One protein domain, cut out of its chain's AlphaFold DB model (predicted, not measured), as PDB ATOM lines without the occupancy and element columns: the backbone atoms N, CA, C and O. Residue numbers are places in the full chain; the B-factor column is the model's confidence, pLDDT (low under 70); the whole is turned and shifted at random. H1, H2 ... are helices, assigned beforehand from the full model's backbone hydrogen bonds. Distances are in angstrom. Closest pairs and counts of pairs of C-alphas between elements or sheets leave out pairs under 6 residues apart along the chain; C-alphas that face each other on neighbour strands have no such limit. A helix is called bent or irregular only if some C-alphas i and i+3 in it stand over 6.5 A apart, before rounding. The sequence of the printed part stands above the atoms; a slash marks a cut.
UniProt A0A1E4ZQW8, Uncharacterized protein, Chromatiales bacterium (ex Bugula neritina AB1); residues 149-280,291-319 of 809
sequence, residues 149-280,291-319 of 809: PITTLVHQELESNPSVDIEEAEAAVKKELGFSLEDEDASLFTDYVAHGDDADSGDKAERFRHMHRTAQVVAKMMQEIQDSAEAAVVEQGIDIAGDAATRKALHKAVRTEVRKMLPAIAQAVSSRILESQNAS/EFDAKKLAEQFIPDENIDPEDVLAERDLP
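This is residues 149 to 280 and 291 to 319 of the 809 residues of an uncharacterized protein of Chromatiales bacterium (ex Bugula neritina AB1) (UniProt A0A1E4ZQW8). A long helix, H4, and a bent helix, H5, that folds back along it and crosses it at a slant make the length of this domain, and the shorter helices are set round this pair. H1 packs on H4 and on H5a, the first arm of H5, with H2 packed on H1; H6 packs on H4 roughly opposite H1, H3 packs on H4 near its first residues, and H7 crosses H5a near the other end. The printed part has 161 residues with seven named helices, H1 to H7 in chain order, and no named strand; the class is all helix. It is compact, with a radius of gyration of the C-alphas of 17.1 A, and spans 54 by 36 by 22 A, only just elongated.

H1, residues 149 to 160, starts with C-alpha 149 at (117.610, 200.874, 113.392) and is 16.5 A long from first to last C-alpha. H2, residues 166 to 176, measures 15.4 A. H3 is residues 192 to 195, 5.2 A. H4, residues 202 to 235, runs 50.2 A, from C-alpha 202 at (108.644, 223.473, 110.998) to C-alpha 235 at (117.789, 176.263, 125.343). H5, residues 244 to 280, was assigned as one helix by its hydrogen bonds but is bent: C-alphas 260 and 263 are 7.5 A apart. Its arms are H5a, residues 244 to 260, 24.7 A, and H5b, residues 263 to 280, 26.2 A, at a steep tilt of 55 degrees. H6 is residues 294 to 298, 6.0 A, and H7, residues 309 to 316, is 10.6 A and ends with C-alpha 316 at (119.688, 179.393, 108.326).

H4 is the hub, touching five other helices. With its residues 149 to 150 alone, H1 touches H4, the closest C-alphas, of Pro 149 and Ala 215, being 5.5 A apart. H1 touches H2 at a steep tilt of 63 degrees, opposite ways, the closest C-alphas being those of Glu 157 and Ala 169, 5.5 A apart. H2 and H4 are apart. H3 touches residues 205 to 212 of H4, with the C-alphas of Tyr 192 and Phe 208 closest at 4.9 A. H5a touches residues 218 to 230 of H4 at a steep tilt of 49 degrees, opposite ways; the closest C-alphas, of Gln 226 and Val 254, are 5.9 A apart. H5b touches residues 210 to 217 of H4, also opposite ways, at a steep tilt of 48 degrees, with the C-alphas of Thr 214 and Ala 266 closest at 6.3 A. H6 touches H4, the closest C-alphas being those of Val 217 and Ala 294, 4.9 A apart. H7 touches H5a, only just about perpendicular at 71 degrees, with the C-alphas of Ala 249 and Arg 316 closest at 5.0 A. Every O i to N i+4 pair is within hydrogen-bond range in H1, H2, H4, H5a, H5b, H6 and H7; H3 is too short for such a pair, and its 1 O i to N i+3 pair is not within range.

The two C-alphas farthest apart, of Asp 200 and Gly 237, are 55.2 A from each other. Residues 281 to 290 are cut out, and C-alphas 280 and 291 are 11.8 A apart across the cut. The link from H2 to H3, residues 177 to 191, is long. The mean pLDDT of the printed part is 81.9, and 28 residues are under 70, among them residues 180 to 186, 196 to 204 and 274 to 280.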
ATOM      1  N   PRO A 149     118.678 201.874 113.374       96.69
ATOM      2  CA  PRO A 149     117.610 200.874 113.392       96.69
ATOM      3  C   PRO A 149     116.788 200.868 112.099       96.69
ATOM      4  O   PRO A 149     116.428 199.805 111.605       96.69
ATOM      5  N   ILE A 150     116.567 202.033 111.490       95.38
ATOM      6  CA  ILE A 150     115.765 202.168 110.271       95.38
ATOM      7  C   ILE A 150     116.553 201.745 109.028       95.38
ATOM      8  O   ILE A 150     116.060 200.939 108.241       95.38
ATOM      9  N   THR A 151     117.811 202.176 108.871       97.06
ATOM     10  CA  THR A 151     118.645 201.705 107.744       97.06
ATOM     11  C   THR A 151     118.910 200.202 107.827       97.06
ATOM     12  O   THR A 151     119.123 199.553 106.806       97.06
ATOM     13  N   THR A 152     118.855 199.631 109.035       97.44
ATOM     14  CA  THR A 152     118.940 198.184 109.266       97.44
ATOM     15  C   THR A 152     117.745 197.453 108.666       97.44
ATOM     16  O   THR A 152     117.925 196.401 108.052       97.44
ATOM     17  N   LEU A 153     116.543 198.021 108.794       95.94
ATOM     18  CA  LEU A 153     115.334 197.488 108.171       95.94
ATOM     19  C   LEU A 153     115.416 197.604 106.647       95.94
ATOM     20  O   LEU A 153     115.118 196.630 105.966       95.94
ATOM     21  N   VAL A 154     115.898 198.730 106.107       95.38
ATOM     22  CA  VAL A 154     116.089 198.884 104.650       95.38
ATOM     23  C   VAL A 154     117.123 197.892 104.115       95.38
ATOM     24  O   VAL A 154     116.899 197.247 103.097       95.38
ATOM     25  N   HIS A 155     118.232 197.689 104.828       94.75
ATOM     26  CA  HIS A 155     119.213 196.680 104.443       94.75
ATOM     27  C   HIS A 155     118.617 195.264 104.450       94.75
ATOM     28  O   HIS A 155     118.860 194.494 103.526       94.75
ATOM     29  N   GLN A 156     117.786 194.928 105.441       91.62
ATOM     30  CA  GLN A 156     117.075 193.650 105.452       91.62
ATOM     31  C   GLN A 156     116.112 193.502 104.267       91.62
ATOM     32  O   GLN A 156     115.952 192.382 103.784       91.62
ATOM     33  N   GLU A 157     115.477 194.586 103.805       87.00
ATOM     34  CA  GLU A 157     114.624 194.556 102.605       87.00
ATOM     35  C   GLU A 157     115.415 194.037 101.412       87.00
ATOM     36  O   GLU A 157     114.993 193.102 100.746       87.00
ATOM     37  N   LEU A 158     116.609 194.595 101.212       85.06
ATOM     38  CA  LEU A 158     117.512 194.211 100.135       85.06
ATOM     39  C   LEU A 158     117.995 192.767 100.289       85.06
ATOM     40  O   LEU A 158     118.085 192.039  99.308       85.06
ATOM     41  N   GLU A 159     118.280 192.318 101.515       80.94
ATOM     42  CA  GLU A 159     118.661 190.920 101.757       80.94
ATOM     43  C   GLU A 159     117.495 189.937 101.551       80.94
ATOM     44  O   GLU A 159     117.714 188.787 101.166       80.94
ATOM     45  N   SER A 160     116.264 190.357 101.847       76.62
ATOM     46  CA  SER A 160     115.070 189.502 101.773       76.62
ATOM     47  C   SER A 160     114.463 189.487 100.376       76.62
ATOM     48  O   SER A 160     113.948 188.456  99.957       76.62
ATOM     49  N   ASN A 161     114.618 190.587  99.640       71.75
ATOM     50  CA  ASN A 161     114.163 190.764  98.273       71.75
ATOM     51  C   ASN A 161     115.333 191.224  97.390       71.75
ATOM     52  O   ASN A 161     115.343 192.362  96.932       71.75
ATOM     53  N   PRO A 162     116.323 190.362  97.087       67.06
ATOM     54  CA  PRO A 162     117.553 190.782  96.397       67.06
ATOM     55  C   PRO A 162     117.347 191.231  94.946       67.06
ATOM     56  O   PRO A 162     118.287 191.649  94.275       67.06
ATOM     57  N   SER A 163     116.119 191.100  94.455       62.03
ATOM     58  CA  SER A 163     115.680 191.619  93.177       62.03
ATOM     59  C   SER A 163     115.496 193.146  93.236       62.03
ATOM     60  O   SER A 163     115.725 193.797  92.220       62.03
ATOM     61  N   VAL A 164     115.126 193.727  94.391       70.19
ATOM     62  CA  VAL A 164     114.788 195.153  94.554       70.19
ATOM     63  C   VAL A 164     116.024 196.051  94.611       70.19
ATOM     64  O   VAL A 164     117.061 195.653  95.142       70.19
ATOM     65  N   ASP A 165     115.917 197.266  94.066       75.56
ATOM     66  CA  ASP A 165     116.942 198.291  94.254       75.56
ATOM     67  C   ASP A 165     116.766 199.040  95.585       75.56
ATOM     68  O   ASP A 165     115.846 198.788  96.367       75.56
ATOM     69  N   ILE A 166     117.721 199.917  95.899       83.44
ATOM     70  CA  ILE A 166     117.769 200.581  97.201       83.44
ATOM     71  C   ILE A 166     116.639 201.592  97.382       83.44
ATOM     72  O   ILE A 166     116.139 201.741  98.495       83.44
ATOM     73  N   GLU A 167     116.217 202.245  96.303       84.56
ATOM     74  CA  GLU A 167     115.112 203.192  96.300       84.56
ATOM     75  C   GLU A 167     113.780 202.477  96.568       84.56
ATOM     76  O   GLU A 167     112.973 202.930  97.381       84.56
ATOM     77  N   GLU A 168     113.563 201.322  95.941       81.19
ATOM     78  CA  GLU A 168     112.385 200.484  96.171       81.19
ATOM     79  C   GLU A 168     112.382 199.879  97.577       81.19
ATOM     80  O   GLU A 168     111.338 199.842  98.236       81.19
ATOM     81  N   ALA A 169     113.548 199.451  98.065       85.38
ATOM     82  CA  ALA A 169     113.700 198.961  99.426       85.38
ATOM     83  C   ALA A 169     113.383 200.044 100.467       85.38
ATOM     84  O   ALA A 169     112.686 199.801 101.454       85.38
ATOM     85  N   GLU A 170     113.883 201.258 100.241       90.69
ATOM     86  CA  GLU A 170     113.585 202.411 101.078       90.69
ATOM     87  C   GLU A 170     112.091 202.749 101.044       90.69
ATOM     88  O   GLU A 170     111.491 202.962 102.096       90.69
ATOM     89  N   ALA A 171     111.469 202.749  99.862       85.12
ATOM     90  CA  ALA A 171     110.040 203.000  99.699       85.12
ATOM     91  C   ALA A 171     109.173 201.965 100.436       85.12
ATOM     92  O   ALA A 171     108.196 202.339 101.090       85.12
ATOM     93  N   ALA A 172     109.538 200.680 100.386       82.00
ATOM     94  CA  ALA A 172     108.843 199.628 101.126       82.00
ATOM     95  C   ALA A 172     108.863 199.901 102.640       82.00
ATOM     96  O   ALA A 172     107.814 199.902 103.286       82.00
ATOM     97  N   VAL A 173     110.032 200.243 103.191       89.75
ATOM     98  CA  VAL A 173     110.167 200.573 104.618       89.75
ATOM     99  C   VAL A 173     109.470 201.891 104.968       89.75
ATOM    100  O   VAL A 173     108.817 201.968 106.003       89.75
ATOM    101  N   LYS A 174     109.529 202.918 104.109       85.81
ATOM    102  CA  LYS A 174     108.784 204.179 104.304       85.81
ATOM    103  C   LYS A 174     107.288 203.921 104.448       85.81
ATOM    104  O   LYS A 174     106.666 204.455 105.362       85.81
ATOM    105  N   LYS A 175     106.736 203.067 103.583       81.50
ATOM    106  CA  LYS A 175     105.332 202.657 103.632       81.50
ATOM    107  C   LYS A 175     104.999 201.932 104.939       81.50
ATOM    108  O   LYS A 175     103.984 202.244 105.550       81.50
ATOM    109  N   GLU A 176     105.841 200.997 105.379       80.88
ATOM    110  CA  GLU A 176     105.662 200.290 106.661       80.88
ATOM    111  C   GLU A 176     105.722 201.234 107.870       80.88
ATOM    112  O   GLU A 176     105.018 201.023 108.854       80.88
ATOM    113  N   LEU A 177     106.529 202.293 107.781       79.75
ATOM    114  CA  LEU A 177     106.655 203.343 108.791       79.75
ATOM    115  C   LEU A 177     105.564 204.428 108.687       79.75
ATOM    116  O   LEU A 177     105.579 205.369 109.472       79.75
ATOM    117  N   GLY A 178     104.630 204.327 107.735       73.00
ATOM    118  CA  GLY A 178     103.549 205.302 107.562       73.00
ATOM    119  C   GLY A 178     103.990 206.669 107.021       73.00
ATOM    120  O   GLY A 178     103.252 207.640 107.170       73.00
ATOM    121  N   PHE A 179     105.165 206.765 106.393       71.81
ATOM    122  CA  PHE A 179     105.608 207.980 105.702       71.81
ATOM    123  C   PHE A 179     105.060 208.042 104.272       71.81
ATOM    124  O   PHE A 179     104.881 207.011 103.618       71.81
ATOM    125  N   SER A 180     104.834 209.257 103.755       63.09
ATOM    126  CA  SER A 180     104.433 209.436 102.358       63.09
ATOM    127  C   SER A 180     105.573 209.042 101.417       63.09
ATOM    128  O   SER A 180     106.733 209.409 101.612       63.09
ATOM    129  N   LEU A 181     105.236 208.303 100.356       54.56
ATOM    130  CA  LEU A 181     106.187 207.918  99.306       54.56
ATOM    131  C   LEU A 181     106.599 209.102  98.418       54.56
ATOM    132  O   LEU A 181     107.572 208.989  97.679       54.56
ATOM    133  N   GLU A 182     105.865 210.212  98.485       53.81
ATOM    134  CA  GLU A 182     106.104 211.428  97.697       53.81
ATOM    135  C   GLU A 182     107.068 212.405  98.410       53.81
ATOM    136  O   GLU A 182     107.508 213.389  97.820       53.81
ATOM    137  N   ASP A 183     107.462 212.114  99.659       61.50
ATOM    138  CA  ASP A 183     108.372 212.952 100.447       61.50
ATOM    139  C   ASP A 183     109.845 212.704 100.059       61.50
ATOM    140  O   ASP A 183     110.591 211.988 100.746       61.50
ATOM    141  N   GLU A 184     110.294 213.317  98.960       58.31
ATOM    142  CA  GLU A 184     111.693 213.247  98.488       58.31
ATOM    143  C   GLU A 184     112.706 213.764  99.534       58.31
ATOM    144  O   GLU A 184     113.847 213.311  99.597       58.31
ATOM    145  N   ASP A 185     112.274 214.669 100.416       60.50
ATOM    146  CA  ASP A 185     113.090 215.300 101.460       60.50
ATOM    147  C   ASP A 185     113.332 214.435 102.714       60.50
ATOM    148  O   ASP A 185     114.083 214.847 103.606       60.50
ATOM    149  N   ALA A 186     112.682 213.271 102.822       67.69
ATOM    150  CA  ALA A 186     112.686 212.421 104.015       67.69
ATOM    151  C   ALA A 186     113.365 211.071 103.750       67.69
ATOM    152  O   ALA A 186     112.778 210.012 103.981       67.69
ATOM    153  N   SER A 187     114.592 211.081 103.218       87.44
ATOM    154  CA  SER A 187     115.311 209.818 103.033       87.44
ATOM    155  C   SER A 187     115.614 209.145 104.377       87.44
ATOM    156  O   SER A 187     116.123 209.797 105.293       87.44
ATOM    157  N   LEU A 188     115.362 207.836 104.469       91.62
ATOM    158  CA  LEU A 188     115.641 206.990 105.636       91.62
ATOM    159  C   LEU A 188     117.144 206.858 105.934       91.62
ATOM    160  O   LEU A 188     117.523 206.430 107.025       91.62
ATOM    161  N   PHE A 189     117.997 207.229 104.975       92.75
ATOM    162  CA  PHE A 189     119.454 207.268 105.116       92.75
ATOM    163  C   PHE A 189     119.974 208.614 105.642       92.75
ATOM    164  O   PHE A 189     121.164 208.757 105.919       92.75
ATOM    165  N   THR A 190     119.095 209.610 105.792       90.56
ATOM    166  CA  THR A 190     119.456 210.918 106.349       90.56
ATOM    167  C   THR A 190     119.714 210.803 107.849       90.56
ATOM    168  O   THR A 190     118.979 210.117 108.559       90.56
ATOM    169  N   ASP A 191     120.712 211.538 108.346       92.38
ATOM    170  CA  ASP A 191     120.960 211.707 109.782       92.38
ATOM    171  C   ASP A 191     119.808 212.496 110.430       92.38
ATOM    172  O   ASP A 191     119.846 213.724 110.542       92.38
ATOM    173  N   TYR A 192     118.746 211.782 110.806       89.31
ATOM    174  CA  TYR A 192     117.541 212.353 111.405       89.31
ATOM    175  C   TYR A 192     117.778 212.899 112.820       89.31
ATOM    176  O   TYR A 192     117.021 213.760 113.264       89.31
ATOM    177  N   VAL A 193     118.849 212.470 113.500       90.19
ATOM    178  CA  VAL A 193     119.235 212.991 114.820       90.19
ATOM    179  C   VAL A 193     119.673 214.448 114.692       90.19
ATOM    180  O   VAL A 193     119.247 215.302 115.462       90.19
ATOM    181  N   ALA A 194     120.478 214.757 113.670       87.25
ATOM    182  CA  ALA A 194     120.967 216.115 113.435       87.25
ATOM    183  C   ALA A 194     119.853 217.110 113.062       87.25
ATOM    184  O   ALA A 194     119.952 218.283 113.410       87.25
ATOM    185  N   HIS A 195     118.815 216.651 112.355       78.00
ATOM    186  CA  HIS A 195     117.775 217.520 111.791       78.00
ATOM    187  C   HIS A 195     116.517 217.643 112.671       78.00
ATOM    188  O   HIS A 195     115.651 218.473 112.393       78.00
ATOM    189  N   GLY A 196     116.392 216.848 113.741       67.31
ATOM    190  CA  GLY A 196     115.244 216.908 114.658       67.31
ATOM    191  C   GLY A 196     115.120 218.229 115.436       67.31
ATOM    192  O   GLY A 196     114.020 218.589 115.865       67.31
ATOM    193  N   ASP A 197     116.219 218.980 115.563       63.97
ATOM    194  CA  ASP A 197     116.313 220.232 116.330       63.97
ATOM    195  C   ASP A 197     116.404 221.499 115.452       63.97
ATOM    196  O   ASP A 197     116.578 222.610 115.967       63.97
ATOM    197  N   ASP A 198     116.264 221.369 114.128       64.25
ATOM    198  CA  ASP A 198     116.397 222.496 113.198       64.25
ATOM    199  C   ASP A 198     115.190 223.450 113.274       64.25
ATOM    200  O   ASP A 198     114.153 223.263 112.630       64.25
ATOM    201  N   ALA A 199     115.358 224.528 114.049       50.38
ATOM    202  CA  ALA A 199     114.348 225.553 114.341       50.38
ATOM    203  C   ALA A 199     113.789 226.306 113.111       50.38
ATOM    204  O   ALA A 199     112.733 226.924 113.215       50.38
ATOM    205  N   ASP A 200     114.470 226.248 111.962       53.97
ATOM    206  CA  ASP A 200     114.087 226.943 110.722       53.97
ATOM    207  C   ASP A 200     113.174 226.099 109.802       53.97
ATOM    208  O   ASP A 200     112.882 226.512 108.680       53.97
ATOM    209  N   SER A 201     112.730 224.910 110.239       54.47
ATOM    210  CA  SER A 201     112.144 223.907 109.335       54.47
ATOM    211  C   SER A 201     110.890 223.187 109.852       54.47
ATOM    212  O   SER A 201     110.738 222.002 109.583       54.47
ATOM    213  N   GLY A 202     109.997 223.898 110.562       63.03
ATOM    214  CA  GLY A 202     108.644 223.473 110.998       63.03
ATOM    215  C   GLY A 202     108.302 221.989 110.791       63.03
ATOM    216  O   GLY A 202     108.685 221.143 111.605       63.03
ATOM    217  N   ASP A 203     107.659 221.680 109.664       66.94
ATOM    218  CA  ASP A 203     107.181 220.334 109.318       66.94
ATOM    219  C   ASP A 203     108.310 219.320 109.068       66.94
ATOM    220  O   ASP A 203     108.177 218.131 109.359       66.94
ATOM    221  N   LYS A 204     109.453 219.760 108.528       69.12
ATOM    222  CA  LYS A 204     110.604 218.892 108.224       69.12
ATOM    223  C   LYS A 204     111.317 218.437 109.499       69.12
ATOM    224  O   LYS A 204     111.610 217.250 109.634       69.12
ATOM    225  N   ALA A 205     111.533 219.339 110.456       74.06
ATOM    226  CA  ALA A 205     112.085 218.986 111.763       74.06
ATOM    227  C   ALA A 205     111.157 218.032 112.527       74.06
ATOM    228  O   ALA A 205     111.623 217.115 113.203       74.06
ATOM    229  N   GLU A 206     109.839 218.205 112.408       75.12
ATOM    230  CA  GLU A 206     108.874 217.295 113.025       75.12
ATOM    231  C   GLU A 206     108.942 215.881 112.449       75.12
ATOM    232  O   GLU A 206     108.988 214.917 113.216       75.12
ATOM    233  N   ARG A 207     109.059 215.749 111.124       76.81
ATOM    234  CA  ARG A 207     109.266 214.448 110.475       76.81
ATOM    235  C   ARG A 207     110.545 213.762 110.951       76.81
ATOM    236  O   ARG A 207     110.512 212.572 111.254       76.81
ATOM    237  N   PHE A 208     111.653 214.491 111.083       83.62
ATOM    238  CA  PHE A 208     112.894 213.912 111.609       83.62
ATOM    239  C   PHE A 208     112.796 213.533 113.090       83.62
ATOM    240  O   PHE A 208     113.302 212.481 113.472       83.62
ATOM    241  N   ARG A 209     112.068 214.299 113.915       82.50
ATOM    242  CA  ARG A 209     111.751 213.889 115.297       82.50
ATOM    243  C   ARG A 209     110.887 212.633 115.343       82.50
ATOM    244  O   ARG A 209     111.105 211.788 116.208       82.50
ATOM    245  N   HIS A 210     109.918 212.503 114.440       83.00
ATOM    246  CA  HIS A 210     109.115 211.290 114.321       83.00
ATOM    247  C   HIS A 210     109.995 210.093 113.932       83.00
ATOM    248  O   HIS A 210     109.962 209.071 114.610       83.00
ATOM    249  N   MET A 211     110.854 210.251 112.919       87.25
ATOM    250  CA  MET A 211     111.833 209.242 112.500       87.25
ATOM    251  C   MET A 211     112.740 208.805 113.660       87.25
ATOM    252  O   MET A 211     112.889 207.610 113.905       87.25
ATOM    253  N   HIS A 212     113.277 209.773 114.412       90.25
ATOM    254  CA  HIS A 212     114.112 209.543 115.593       90.25
ATOM    255  C   HIS A 212     113.385 208.714 116.654       90.25
ATOM    256  O   HIS A 212     113.864 207.671 117.081       90.25
ATOM    257  N   ARG A 213     112.169 209.125 117.029       88.69
ATOM    258  CA  ARG A 213     111.347 208.423 118.028       88.69
ATOM    259  C   ARG A 213     110.982 207.009 117.593       88.69
ATOM    260  O   ARG A 213     110.998 206.089 118.410       88.69
ATOM    261  N   THR A 214     110.668 206.822 116.316       90.00
ATOM    262  CA  THR A 214     110.383 205.498 115.764       90.00
ATOM    263  C   THR A 214     111.628 204.617 115.783       90.00
ATOM    264  O   THR A 214     111.540 203.464 116.203       90.00
ATOM    265  N   ALA A 215     112.803 205.157 115.439       92.75
ATOM    266  CA  ALA A 215     114.068 204.437 115.551       92.75
ATOM    267  C   ALA A 215     114.350 203.964 116.989       92.75
ATOM    268  O   ALA A 215     114.691 202.794 117.165       92.75
ATOM    269  N   GLN A 216     114.090 204.808 117.994       92.31
ATOM    270  CA  GLN A 216     114.227 204.455 119.415       92.31
ATOM    271  C   GLN A 216     113.343 203.275 119.810       92.31
ATOM    272  O   GLN A 216     113.803 202.331 120.455       92.31
ATOM    273  N   VAL A 217     112.071 203.278 119.402       92.94
ATOM    274  CA  VAL A 217     111.158 202.164 119.705       92.94
ATOM    275  C   VAL A 217     111.622 200.884 119.006       92.94
ATOM    276  O   VAL A 217     111.721 199.835 119.645       92.94
ATOM    277  N   VAL A 218     111.979 200.977 117.723       93.56
ATOM    278  CA  VAL A 218     112.491 199.855 116.922       93.56
ATOM    279  C   VAL A 218     113.759 199.264 117.545       93.56
ATOM    280  O   VAL A 218     113.859 198.044 117.677       93.56
ATOM    281  N   ALA A 219     114.703 200.095 117.991       94.06
ATOM    282  CA  ALA A 219     115.930 199.653 118.649       94.06
ATOM    283  C   ALA A 219     115.647 198.881 119.943       94.06
ATOM    284  O   ALA A 219     116.208 197.801 120.157       94.06
ATOM    285  N   LYS A 220     114.755 199.395 120.804       92.88
ATOM    286  CA  LYS A 220     114.371 198.698 122.042       92.88
ATOM    287  C   LYS A 220     113.679 197.370 121.746       92.88
ATOM    288  O   LYS A 220     113.985 196.376 122.398       92.88
ATOM    289  N   MET A 221     112.813 197.315 120.735       92.56
ATOM    290  CA  MET A 221     112.170 196.063 120.330       92.56
ATOM    291  C   MET A 221     113.168 195.043 119.788       92.56
ATOM    292  O   MET A 221     113.136 193.892 120.218       92.56
ATOM    293  N   MET A 222     114.094 195.458 118.916       93.25
ATOM    294  CA  MET A 222     115.166 194.582 118.432       93.25
ATOM    295  C   MET A 222     115.967 193.994 119.601       93.25
ATOM    296  O   MET A 222     116.236 192.799 119.599       93.25
ATOM    297  N   GLN A 223     116.290 194.791 120.625       92.38
ATOM    298  CA  GLN A 223     117.016 194.324 121.816       92.38
ATOM    299  C   GLN A 223     116.224 193.314 122.655       92.38
ATOM    300  O   GLN A 223     116.781 192.305 123.090       92.38
ATOM    301  N   GLU A 224     114.948 193.586 122.931       90.88
ATOM    302  CA  GLU A 224     114.116 192.711 123.766       90.88
ATOM    303  C   GLU A 224     113.784 191.392 123.056       90.88
ATOM    304  O   GLU A 224     113.945 190.317 123.641       90.88
ATOM    305  N   ILE A 225     113.413 191.456 121.775       92.06
ATOM    306  CA  ILE A 225     113.111 190.270 120.964       92.06
ATOM    307  C   ILE A 225     114.381 189.440 120.748       92.06
ATOM    308  O   ILE A 225     114.330 188.218 120.881       92.06
ATOM    309  N   GLN A 226     115.532 190.075 120.485       92.69
ATOM    310  CA  GLN A 226     116.805 189.365 120.341       92.69
ATOM    311  C   GLN A 226     117.192 188.612 121.616       92.69
ATOM    312  O   GLN A 226     117.521 187.434 121.533       92.69
ATOM    313  N   ASP A 227     117.130 189.250 122.786       90.69
ATOM    314  CA  ASP A 227     117.482 188.620 124.069       90.69
ATOM    315  C   ASP A 227     116.600 187.389 124.351       90.69
ATOM    316  O   ASP A 227     117.094 186.324 124.732       90.69
ATOM    317  N   SER A 228     115.293 187.499 124.079       90.94
ATOM    318  CA  SER A 228     114.360 186.382 124.248       90.94
ATOM    319  C   SER A 228     114.599 185.251 123.236       90.94
ATOM    320  O   SER A 228     114.611 184.071 123.600       90.94
ATOM    321  N   ALA A 229     114.842 185.596 121.969       92.38
ATOM    322  CA  ALA A 229     115.095 184.630 120.905       92.38
ATOM    323  C   ALA A 229     116.445 183.910 121.083       92.38
ATOM    324  O   ALA A 229     116.520 182.692 120.923       92.38
ATOM    325  N   GLU A 230     117.502 184.622 121.495       92.81
ATOM    326  CA  GLU A 230     118.795 184.025 121.854       92.81
ATOM    327  C   GLU A 230     118.629 182.998 122.980       92.81
ATOM    328  O   GLU A 230     119.142 181.879 122.878       92.81
ATOM    329  N   ALA A 231     117.876 183.338 124.032       92.12
ATOM    330  CA  ALA A 231     117.614 182.423 125.139       92.12
ATOM    331  C   ALA A 231     116.878 181.151 124.679       92.12
ATOM    332  O   ALA A 231     117.284 180.046 125.052       92.12
ATOM    333  N   ALA A 232     115.849 181.292 123.836       92.56
ATOM    334  CA  ALA A 232     115.076 180.169 123.302       92.56
ATOM    335  C   ALA A 232     115.920 179.239 122.408       92.56
ATOM    336  O   ALA A 232     115.869 178.014 122.546       92.56
ATOM    337  N   VAL A 233     116.751 179.805 121.527       92.81
ATOM    338  CA  VAL A 233     117.636 179.044 120.627       92.81
ATOM    339  C   VAL A 233     118.729 178.305 121.411       92.81
ATOM    340  O   VAL A 233     119.001 177.128 121.149       92.81
ATOM    341  N   VAL A 234     119.325 178.951 122.420       93.94
ATOM    342  CA  VAL A 234     120.335 178.325 123.291       93.94
ATOM    343  C   VAL A 234     119.734 177.202 124.143       93.94
ATOM    344  O   VAL A 234     120.406 176.192 124.368       93.94
ATOM    345  N   GLU A 235     118.480 177.323 124.591       93.38
ATOM    346  CA  GLU A 235     117.789 176.263 125.343       93.38
ATOM    347  C   GLU A 235     117.659 174.962 124.532       93.38
ATOM    348  O   GLU A 235     117.794 173.869 125.090       93.38
ATOM    349  N   GLN A 236     117.516 175.063 123.205       91.06
ATOM    350  CA  GLN A 236     117.514 173.919 122.283       91.06
ATOM    351  C   GLN A 236     118.919 173.357 121.985       91.06
ATOM    352  O   GLN A 236     119.064 172.374 121.255       91.06
ATOM    353  N   GLY A 237     119.975 173.941 122.560       91.44
ATOM    354  CA  GLY A 237     121.359 173.496 122.383       91.44
ATOM    355  C   GLY A 237     121.985 173.891 121.042       91.44
ATOM    356  O   GLY A 237     122.970 173.272 120.633       91.44
ATOM    357  N   ILE A 238     121.425 174.892 120.360       90.69
ATOM    358  CA  ILE A 238     121.944 175.436 119.101       90.69
ATOM    359  C   ILE A 238     123.032 176.479 119.422       90.69
ATOM    360  O   ILE A 238     122.848 177.341 120.281       90.69
ATOM    361  N   ASP A 239     124.187 176.399 118.753       89.31
ATOM    362  CA  ASP A 239     125.331 177.288 119.002       89.31
ATOM    363  C   ASP A 239     125.258 178.568 118.155       89.31
ATOM    364  O   ASP A 239     125.567 178.550 116.973       89.31
ATOM    365  N   ILE A 240     124.887 179.695 118.766       88.56
ATOM    366  CA  ILE A 240     124.845 181.014 118.101       88.56
ATOM    367  C   ILE A 240     126.246 181.659 118.040       88.56
ATOM    368  O   ILE A 240     126.604 182.377 117.098       88.56
ATOM    369  N   ALA A 241     127.072 181.438 119.065       85.75
ATOM    370  CA  ALA A 241     128.366 182.104 119.201       85.75
ATOM    371  C   ALA A 241     129.421 181.502 118.262       85.75
ATOM    372  O   ALA A 241     130.260 182.229 117.734       85.75
ATOM    373  N   GLY A 242     129.375 180.188 118.037       85.69
ATOM    374  CA  GLY A 242     130.276 179.472 117.135       85.69
ATOM    375  C   GLY A 242     129.795 179.359 115.686       85.69
ATOM    376  O   GLY A 242     130.615 179.045 114.825       85.69
ATOM    377  N   ASP A 243     128.517 179.634 115.397       87.44
ATOM    378  CA  ASP A 243     127.938 179.526 114.050       87.44
ATOM    379  C   ASP A 243     127.441 180.886 113.530       87.44
ATOM    380  O   ASP A 243     126.406 181.410 113.951       87.44
ATOM    381  N   ALA A 244     128.190 181.469 112.591       86.88
ATOM    382  CA  ALA A 244     127.829 182.740 111.964       86.88
ATOM    383  C   ALA A 244     126.518 182.647 111.162       86.88
ATOM    384  O   ALA A 244     125.754 183.608 111.148       86.88
ATOM    385  N   ALA A 245     126.213 181.492 110.558       85.44
ATOM    386  CA  ALA A 245     124.982 181.322 109.789       85.44
ATOM    387  C   ALA A 245     123.753 181.341 110.707       85.44
ATOM    388  O   ALA A 245     122.789 182.050 110.424       85.44
ATOM    389  N   THR A 246     123.806 180.634 111.843       90.19
ATOM    390  CA  THR A 246     122.749 180.697 112.866       90.19
ATOM    391  C   THR A 246     122.578 182.112 113.404       90.19
ATOM    392  O   THR A 246     121.453 182.572 113.572       90.19
ATOM    393  N   ARG A 247     123.679 182.826 113.661       90.19
ATOM    394  CA  ARG A 247     123.622 184.210 114.149       90.19
ATOM    395  C   ARG A 247     122.964 185.150 113.142       90.19
ATOM    396  O   ARG A 247     122.103 185.936 113.530       90.19
ATOM    397  N   LYS A 248     123.321 185.040 111.858       89.00
ATOM    398  CA  LYS A 248     122.690 185.806 110.776       89.00
ATOM    399  C   LYS A 248     121.195 185.499 110.678       89.00
ATOM    400  O   LYS A 248     120.391 186.428 110.647       89.00
ATOM    401  N   ALA A 249     120.827 184.217 110.700       90.25
ATOM    402  CA  ALA A 249     119.435 183.780 110.655       90.25
ATOM    403  C   ALA A 249     118.617 184.311 111.840       90.25
ATOM    404  O   ALA A 249     117.507 184.803 111.654       90.25
ATOM    405  N   LEU A 250     119.189 184.297 113.048       93.00
ATOM    406  CA  LEU A 250     118.554 184.850 114.240       93.00
ATOM    407  C   LEU A 250     118.321 186.358 114.114       93.00
ATOM    408  O   LEU A 250     117.209 186.821 114.347       93.00
ATOM    409  N   HIS A 251     119.341 187.127 113.717       92.06
ATOM    410  CA  HIS A 251     119.180 188.567 113.512       92.06
ATOM    411  C   HIS A 251     118.120 188.866 112.446       92.06
ATOM    412  O   HIS A 251     117.311 189.771 112.634       92.06
ATOM    413  N   LYS A 252     118.079 188.095 111.352       90.19
ATOM    414  CA  LYS A 252     117.040 188.244 110.328       90.19
ATOM    415  C   LYS A 252     115.650 187.938 110.890       90.19
ATOM    416  O   LYS A 252     114.758 188.757 110.708       90.19
ATOM    417  N   ALA A 253     115.479 186.846 111.634       90.44
ATOM    418  CA  ALA A 253     114.206 186.499 112.269       90.44
ATOM    419  C   ALA A 253     113.719 187.591 113.241       90.44
ATOM    420  O   ALA A 253     112.562 188.000 113.173       90.44
ATOM    421  N   VAL A 254     114.614 188.127 114.082       92.75
ATOM    422  CA  VAL A 254     114.311 189.245 114.997       92.75
ATOM    423  C   VAL A 254     113.796 190.452 114.223       92.75
ATOM    424  O   VAL A 254     112.751 191.006 114.557       92.75
ATOM    425  N   ARG A 255     114.511 190.867 113.174       93.81
ATOM    426  CA  ARG A 255     114.118 192.053 112.412       93.81
ATOM    427  C   ARG A 255     112.837 191.817 111.600       93.81
ATOM    428  O   ARG A 255     112.028 192.730 111.486       93.81
ATOM    429  N   THR A 256     112.607 190.601 111.092       89.25
ATOM    430  CA  THR A 256     111.331 190.202 110.465       89.25
ATOM    431  C   THR A 256     110.165 190.342 111.438       89.25
ATOM    432  O   THR A 256     109.116 190.851 111.056       89.25
ATOM    433  N   GLU A 257     110.340 189.940 112.697       88.94
ATOM    434  CA  GLU A 257     109.290 190.087 113.706       88.94
ATOM    435  C   GLU A 257     109.012 191.561 114.026       88.94
ATOM    436  O   GLU A 257     107.858 191.983 114.032       88.94
ATOM    437  N   VAL A 258     110.063 192.377 114.170       92.06
ATOM    438  CA  VAL A 258     109.924 193.832 114.350       92.06
ATOM    439  C   VAL A 258     109.201 194.479 113.164       92.06
ATOM    440  O   VAL A 258     108.319 195.309 113.375       92.06
ATOM    441  N   ARG A 259     109.509 194.073 111.923       88.75
ATOM    442  CA  ARG A 259     108.855 194.588 110.706       88.75
ATOM    443  C   ARG A 259     107.347 194.412 110.701       88.75
ATOM    444  O   ARG A 259     106.633 195.354 110.373       88.75
ATOM    445  N   LYS A 260     106.852 193.249 111.137       83.69
ATOM    446  CA  LYS A 260     105.404 192.981 111.236       83.69
ATOM    447  C   LYS A 260     104.678 193.994 112.126       83.69
ATOM    448  O   LYS A 260     103.479 194.205 111.962       83.69
ATOM    449  N   MET A 261     105.395 194.606 113.066       86.12
ATOM    450  CA  MET A 261     104.856 195.539 114.051       86.12
ATOM    451  C   MET A 261     105.067 197.007 113.661       86.12
ATOM    452  O   MET A 261     104.461 197.875 114.288       86.12
ATOM    453  N   LEU A 262     105.864 197.305 112.624       85.12
ATOM    454  CA  LEU A 262     106.201 198.679 112.225       85.12
ATOM    455  C   LEU A 262     104.990 199.581 111.978       85.12
ATOM    456  O   LEU A 262     105.003 200.679 112.533       85.12
ATOM    457  N   PRO A 263     103.925 199.148 111.272       80.38
ATOM    458  CA  PRO A 263     102.763 200.012 111.070       80.38
ATOM    459  C   PRO A 263     102.103 200.426 112.393       80.38
ATOM    460  O   PRO A 263     101.745 201.588 112.584       80.38
ATOM    461  N   ALA A 264     101.999 199.492 113.344       78.12
ATOM    462  CA  ALA A 264     101.415 199.754 114.657       78.12
ATOM    463  C   ALA A 264     102.328 200.632 115.532       78.12
ATOM    464  O   ALA A 264     101.845 201.518 116.237       78.12
ATOM    465  N   ILE A 265     103.648 200.419 115.459       81.12
ATOM    466  CA  ILE A 265     104.649 201.248 116.146       81.12
ATOM    467  C   ILE A 265     104.584 202.682 115.627       81.12
ATOM    468  O   ILE A 265     104.480 203.608 116.428       81.12
ATOM    469  N   ALA A 266     104.613 202.867 114.306       80.25
ATOM    470  CA  ALA A 266     104.558 204.179 113.675       80.25
ATOM    471  C   ALA A 266     103.288 204.937 114.077       80.25
ATOM    472  O   ALA A 266     103.361 206.086 114.519       80.25
ATOM    473  N   GLN A 267     102.131 204.267 114.037       74.44
ATOM    474  CA  GLN A 267     100.866 204.839 114.491       74.44
ATOM    475  C   GLN A 267     100.923 205.256 115.967       74.44
ATOM    476  O   GLN A 267     100.534 206.372 116.313       74.44
ATOM    477  N   ALA A 268     101.447 204.395 116.840       76.56
ATOM    478  CA  ALA A 268     101.523 204.684 118.266       76.56
ATOM    479  C   ALA A 268     102.514 205.812 118.591       76.56
ATOM    480  O   ALA A 268     102.232 206.637 119.462       76.56
ATOM    481  N   VAL A 269     103.640 205.894 117.875       81.94
ATOM    482  CA  VAL A 269     104.561 207.032 117.970       81.94
ATOM    483  C   VAL A 269     103.829 208.307 117.572       81.94
ATOM    484  O   VAL A 269     103.813 209.236 118.375       81.94
ATOM    485  N   SER A 270     103.156 208.337 116.413       76.62
ATOM    486  CA  SER A 270     102.366 209.492 115.952       76.62
ATOM    487  C   SER A 270     101.350 209.958 116.993       76.62
ATOM    488  O   SER A 270     101.333 211.139 117.339       76.62
ATOM    489  N   SER A 271     100.569 209.042 117.578       73.06
ATOM    490  CA  SER A 271      99.606 209.383 118.634       73.06
ATOM    491  C   SER A 271     100.276 210.028 119.851       73.06
ATOM    492  O   SER A 271      99.779 211.026 120.369       73.06
ATOM    493  N   ARG A 272     101.442 209.525 120.284       74.56
ATOM    494  CA  ARG A 272     102.204 210.118 121.398       74.56
ATOM    495  C   ARG A 272     102.767 211.495 121.069       74.56
ATOM    496  O   ARG A 272     102.841 212.342 121.961       74.56
ATOM    497  N   ILE A 273     103.169 211.734 119.817       70.25
ATOM    498  CA  ILE A 273     103.611 213.065 119.379       70.25
ATOM    499  C   ILE A 273     102.457 214.061 119.531       70.25
ATOM    500  O   ILE A 273     102.637 215.071 120.214       70.25
ATOM    501  N   LEU A 274     101.274 213.724 119.008       65.31
ATOM    502  CA  LEU A 274     100.072 214.563 119.075       65.31
ATOM    503  C   LEU A 274      99.622 214.821 120.522       65.31
ATOM    504  O   LEU A 274      99.343 215.958 120.897       65.31
ATOM    505  N   GLU A 275      99.622 213.792 121.376       66.19
ATOM    506  CA  GLU A 275      99.339 213.940 122.814       66.19
ATOM    507  C   GLU A 275     100.310 214.924 123.488       66.19
ATOM    508  O   GLU A 275      99.895 215.767 124.288       66.19
ATOM    509  N   SER A 276     101.605 214.847 123.153       61.31
ATOM    510  CA  SER A 276     102.637 215.716 123.730       61.31
ATOM    511  C   SER A 276     102.535 217.177 123.268       61.31
ATOM    512  O   SER A 276     102.855 218.079 124.046       61.31
ATOM    513  N   GLN A 277     102.066 217.413 122.037       62.09
ATOM    514  CA  GLN A 277     101.806 218.748 121.489       62.09
ATOM    515  C   GLN A 277     100.567 219.371 122.148       62.09
ATOM    516  O   GLN A 277     100.674 220.438 122.746       62.09
ATOM    517  N   ASN A 278      99.448 218.641 122.207       55.09
ATOM    518  CA  ASN A 278      98.207 219.109 122.842       55.09
ATOM    519  C   ASN A 278      98.372 219.422 124.347       55.09
ATOM    520  O   ASN A 278      97.746 220.337 124.891       55.09
ATOM    521  N   ALA A 279      99.242 218.685 125.048       53.47
ATOM    522  CA  ALA A 279      99.583 218.957 126.449       53.47
ATOM    523  C   ALA A 279     100.495 220.191 126.636       53.47
ATOM    524  O   ALA A 279     100.554 220.751 127.734       53.47
ATOM    525  N   SER A 280     101.219 220.613 125.593       49.78
ATOM    526  CA  SER A 280     102.069 221.810 125.607       49.78
ATOM    527  C   SER A 280     101.244 223.097 125.499       49.78
ATOM    528  O   SER A 280     101.578 224.076 126.169       49.78
ATOM    529  N   GLU A 291     107.815 212.603 129.517       65.12
ATOM    530  CA  GLU A 291     108.805 212.528 128.450       65.12
ATOM    531  C   GLU A 291     108.546 211.266 127.615       65.12
ATOM    532  O   GLU A 291     108.135 210.237 128.157       65.12
ATOM    533  N   PHE A 292     108.726 211.355 126.294       78.50
ATOM    534  CA  PHE A 292     108.520 210.218 125.398       78.50
ATOM    535  C   PHE A 292     109.418 209.051 125.835       78.50
ATOM    536  O   PHE A 292     110.638 209.120 125.719       78.50
ATOM    537  N   ASP A 293     108.804 207.985 126.347       85.00
ATOM    538  CA  ASP A 293     109.507 206.798 126.824       85.00
ATOM    539  C   ASP A 293     109.406 205.689 125.772       85.00
ATOM    540  O   ASP A 293     108.446 204.907 125.736       85.00
ATOM    541  N   ALA A 294     110.415 205.631 124.902       86.50
ATOM    542  CA  ALA A 294     110.512 204.630 123.843       86.50
ATOM    543  C   ALA A 294     110.486 203.194 124.389       86.50
ATOM    544  O   ALA A 294     109.940 202.299 123.748       86.50
ATOM    545  N   LYS A 295     111.034 202.966 125.591       86.62
ATOM    546  CA  LYS A 295     111.068 201.641 126.210       86.62
ATOM    547  C   LYS A 295     109.671 201.210 126.648       86.62
ATOM    548  O   LYS A 295     109.240 200.113 126.307       86.62
ATOM    549  N   LYS A 296     108.947 202.079 127.357       88.00
ATOM    550  CA  LYS A 296     107.560 201.819 127.779       88.00
ATOM    551  C   LYS A 296     106.629 201.611 126.582       88.00
ATOM    552  O   LYS A 296     105.645 200.878 126.686       88.00
ATOM    553  N   LEU A 297     106.907 202.272 125.457       87.00
ATOM    554  CA  LEU A 297     106.164 202.057 124.220       87.00
ATOM    555  C   LEU A 297     106.524 200.716 123.567       87.00
ATOM    556  O   LEU A 297     105.620 199.945 123.268       87.00
ATOM    557  N   ALA A 298     107.815 200.399 123.433       87.69
ATOM    558  CA  ALA A 298     108.293 199.123 122.898       87.69
ATOM    559  C   ALA A 298     107.726 197.915 123.660       87.69
ATOM    560  O   ALA A 298     107.290 196.954 123.034       87.69
ATOM    561  N   GLU A 299     107.653 197.986 124.996       87.12
ATOM    562  CA  GLU A 299     107.092 196.931 125.857       87.12
ATOM    563  C   GLU A 299     105.641 196.545 125.508       87.12
ATOM    564  O   GLU A 299     105.226 195.431 125.812       87.12
ATOM    565  N   GLN A 300     104.871 197.425 124.855       85.06
ATOM    566  CA  GLN A 300     103.489 197.142 124.437       85.06
ATOM    567  C   GLN A 300     103.403 196.292 123.165       85.06
ATOM    568  O   GLN A 300     102.352 195.717 122.893       85.06
ATOM    569  N   PHE A 301     104.488 196.230 122.393       85.38
ATOM    570  CA  PHE A 301     104.543 195.542 121.106       85.38
ATOM    571  C   PHE A 301     105.407 194.284 121.144       85.38
ATOM    572  O   PHE A 301     105.471 193.577 120.148       85.38
ATOM    573  N   ILE A 302     106.068 193.972 122.263       83.44
ATOM    574  CA  ILE A 302     106.818 192.717 122.388       83.44
ATOM    575  C   ILE A 302     105.825 191.547 122.253       83.44
ATOM    576  O   ILE A 302     104.848 191.508 123.006       83.44
ATOM    577  N   PRO A 303     106.046 190.601 121.322       78.12
ATOM    578  CA  PRO A 303     105.143 189.471 121.152       78.12
ATOM    579  C   PRO A 303     105.143 188.565 122.392       78.12
ATOM    580  O   PRO A 303     106.179 188.340 123.017       78.12
ATOM    581  N   ASP A 304     103.967 188.029 122.735       78.19
ATOM    582  CA  ASP A 304     103.795 187.107 123.870       78.19
ATOM    583  C   ASP A 304     104.518 185.764 123.649       78.19
ATOM    584  O   ASP A 304     104.921 185.095 124.605       78.19
ATOM    585  N   GLU A 305     104.657 185.356 122.385       81.62
ATOM    586  CA  GLU A 305     105.359 184.145 121.974       81.62
ATOM    587  C   GLU A 305     106.758 184.485 121.455       81.62
ATOM    588  O   GLU A 305     106.957 185.427 120.688       81.62
ATOM    589  N   ASN A 306     107.743 183.689 121.873       86.19
ATOM    590  CA  ASN A 306     109.106 183.806 121.368       86.19
ATOM    591  C   ASN A 306     109.197 183.290 119.931       86.19
ATOM    592  O   ASN A 306     108.478 182.364 119.560       86.19
ATOM    593  N   ILE A 307     110.161 183.820 119.176       88.12
ATOM    594  CA  ILE A 307     110.558 183.263 117.877       88.12
ATOM    595  C   ILE A 307     110.876 181.775 118.054       88.12
ATOM    596  O   ILE A 307     111.693 181.414 118.910       88.12
ATOM    597  N   ASP A 308     110.241 180.926 117.247       86.50
ATOM    598  CA  ASP A 308     110.477 179.487 117.283       86.50
ATOM    599  C   ASP A 308     111.917 179.196 116.816       86.50
ATOM    600  O   ASP A 308     112.319 179.616 115.725       86.50
ATOM    601  N   PRO A 309     112.740 178.480 117.604       88.75
ATOM    602  CA  PRO A 309     114.056 178.044 117.154       88.75
ATOM    603  C   PRO A 309     114.037 177.257 115.832       88.75
ATOM    604  O   PRO A 309     115.041 177.276 115.115       88.75
ATOM    605  N   GLU A 310     112.936 176.579 115.488       81.81
ATOM    606  CA  GLU A 310     112.777 175.926 114.184       81.81
ATOM    607  C   GLU A 310     112.734 176.934 113.026       81.81
ATOM    608  O   GLU A 310     113.344 176.666 111.989       81.81
ATOM    609  N   ASP A 311     112.133 178.114 113.208       80.00
ATOM    610  CA  ASP A 311     112.117 179.177 112.193       80.00
ATOM    611  C   ASP A 311     113.525 179.735 111.955       80.00
ATOM    612  O   ASP A 311     113.930 179.970 110.815       80.00
ATOM    613  N   VAL A 312     114.320 179.878 113.020       85.94
ATOM    614  CA  VAL A 312     115.727 180.306 112.919       85.94
ATOM    615  C   VAL A 312     116.559 179.276 112.150       85.94
ATOM    616  O   VAL A 312     117.414 179.640 111.343       85.94
ATOM    617  N   LEU A 313     116.325 177.982 112.379       80.25
ATOM    618  CA  LEU A 313     117.000 176.921 111.633       80.25
ATOM    619  C   LEU A 313     116.536 176.864 110.175       80.25
ATOM    620  O   LEU A 313     117.373 176.682 109.294       80.25
ATOM    621  N   ALA A 314     115.241 177.051 109.922       75.44
ATOM    622  CA  ALA A 314     114.694 177.119 108.574       75.44
ATOM    623  C   ALA A 314     115.319 178.279 107.791       75.44
ATOM    624  O   ALA A 314     115.799 178.057 106.685       75.44
ATOM    625  N   GLU A 315     115.405 179.469 108.395       79.56
ATOM    626  CA  GLU A 315     116.062 180.644 107.817       79.56
ATOM    627  C   GLU A 315     117.558 180.400 107.562       79.56
ATOM    628  O   GLU A 315     118.067 180.720 106.490       79.56
ATOM    629  N   ARG A 316     118.273 179.769 108.505       81.81
ATOM    630  CA  ARG A 316     119.688 179.393 108.326       81.81
ATOM    631  C   ARG A 316     119.888 178.459 107.132       81.81
ATOM    632  O   ARG A 316     120.890 178.571 106.423       81.81
ATOM    633  N   ASP A 317     118.971 177.513 106.963       77.31
ATOM    634  CA  ASP A 317     119.043 176.461 105.954       77.31
ATOM    635  C   ASP A 317     118.393 176.879 104.622       77.31
ATOM    636  O   ASP A 317     118.412 176.092 103.668       77.31
ATOM    637  N   LEU A 318     117.867 178.112 104.519       68.56
ATOM    638  CA  LEU A 318     117.345 178.633 103.262       68.56
ATOM    639  C   LEU A 318     118.433 178.614 102.179       68.56
ATOM    640  O   LEU A 318     119.609 178.912 102.434       68.56
ATOM    641  N   PRO A 319     118.056 178.270 100.939       64.38
ATOM    642  CA  PRO A 319     118.981 178.295  99.822       64.38
ATOM    643  C   PRO A 319     119.576 179.690  99.649       64.38
ATOM    644  O   PRO A 319     118.864 180.689  99.559       64.38
TER     645      PRO A 319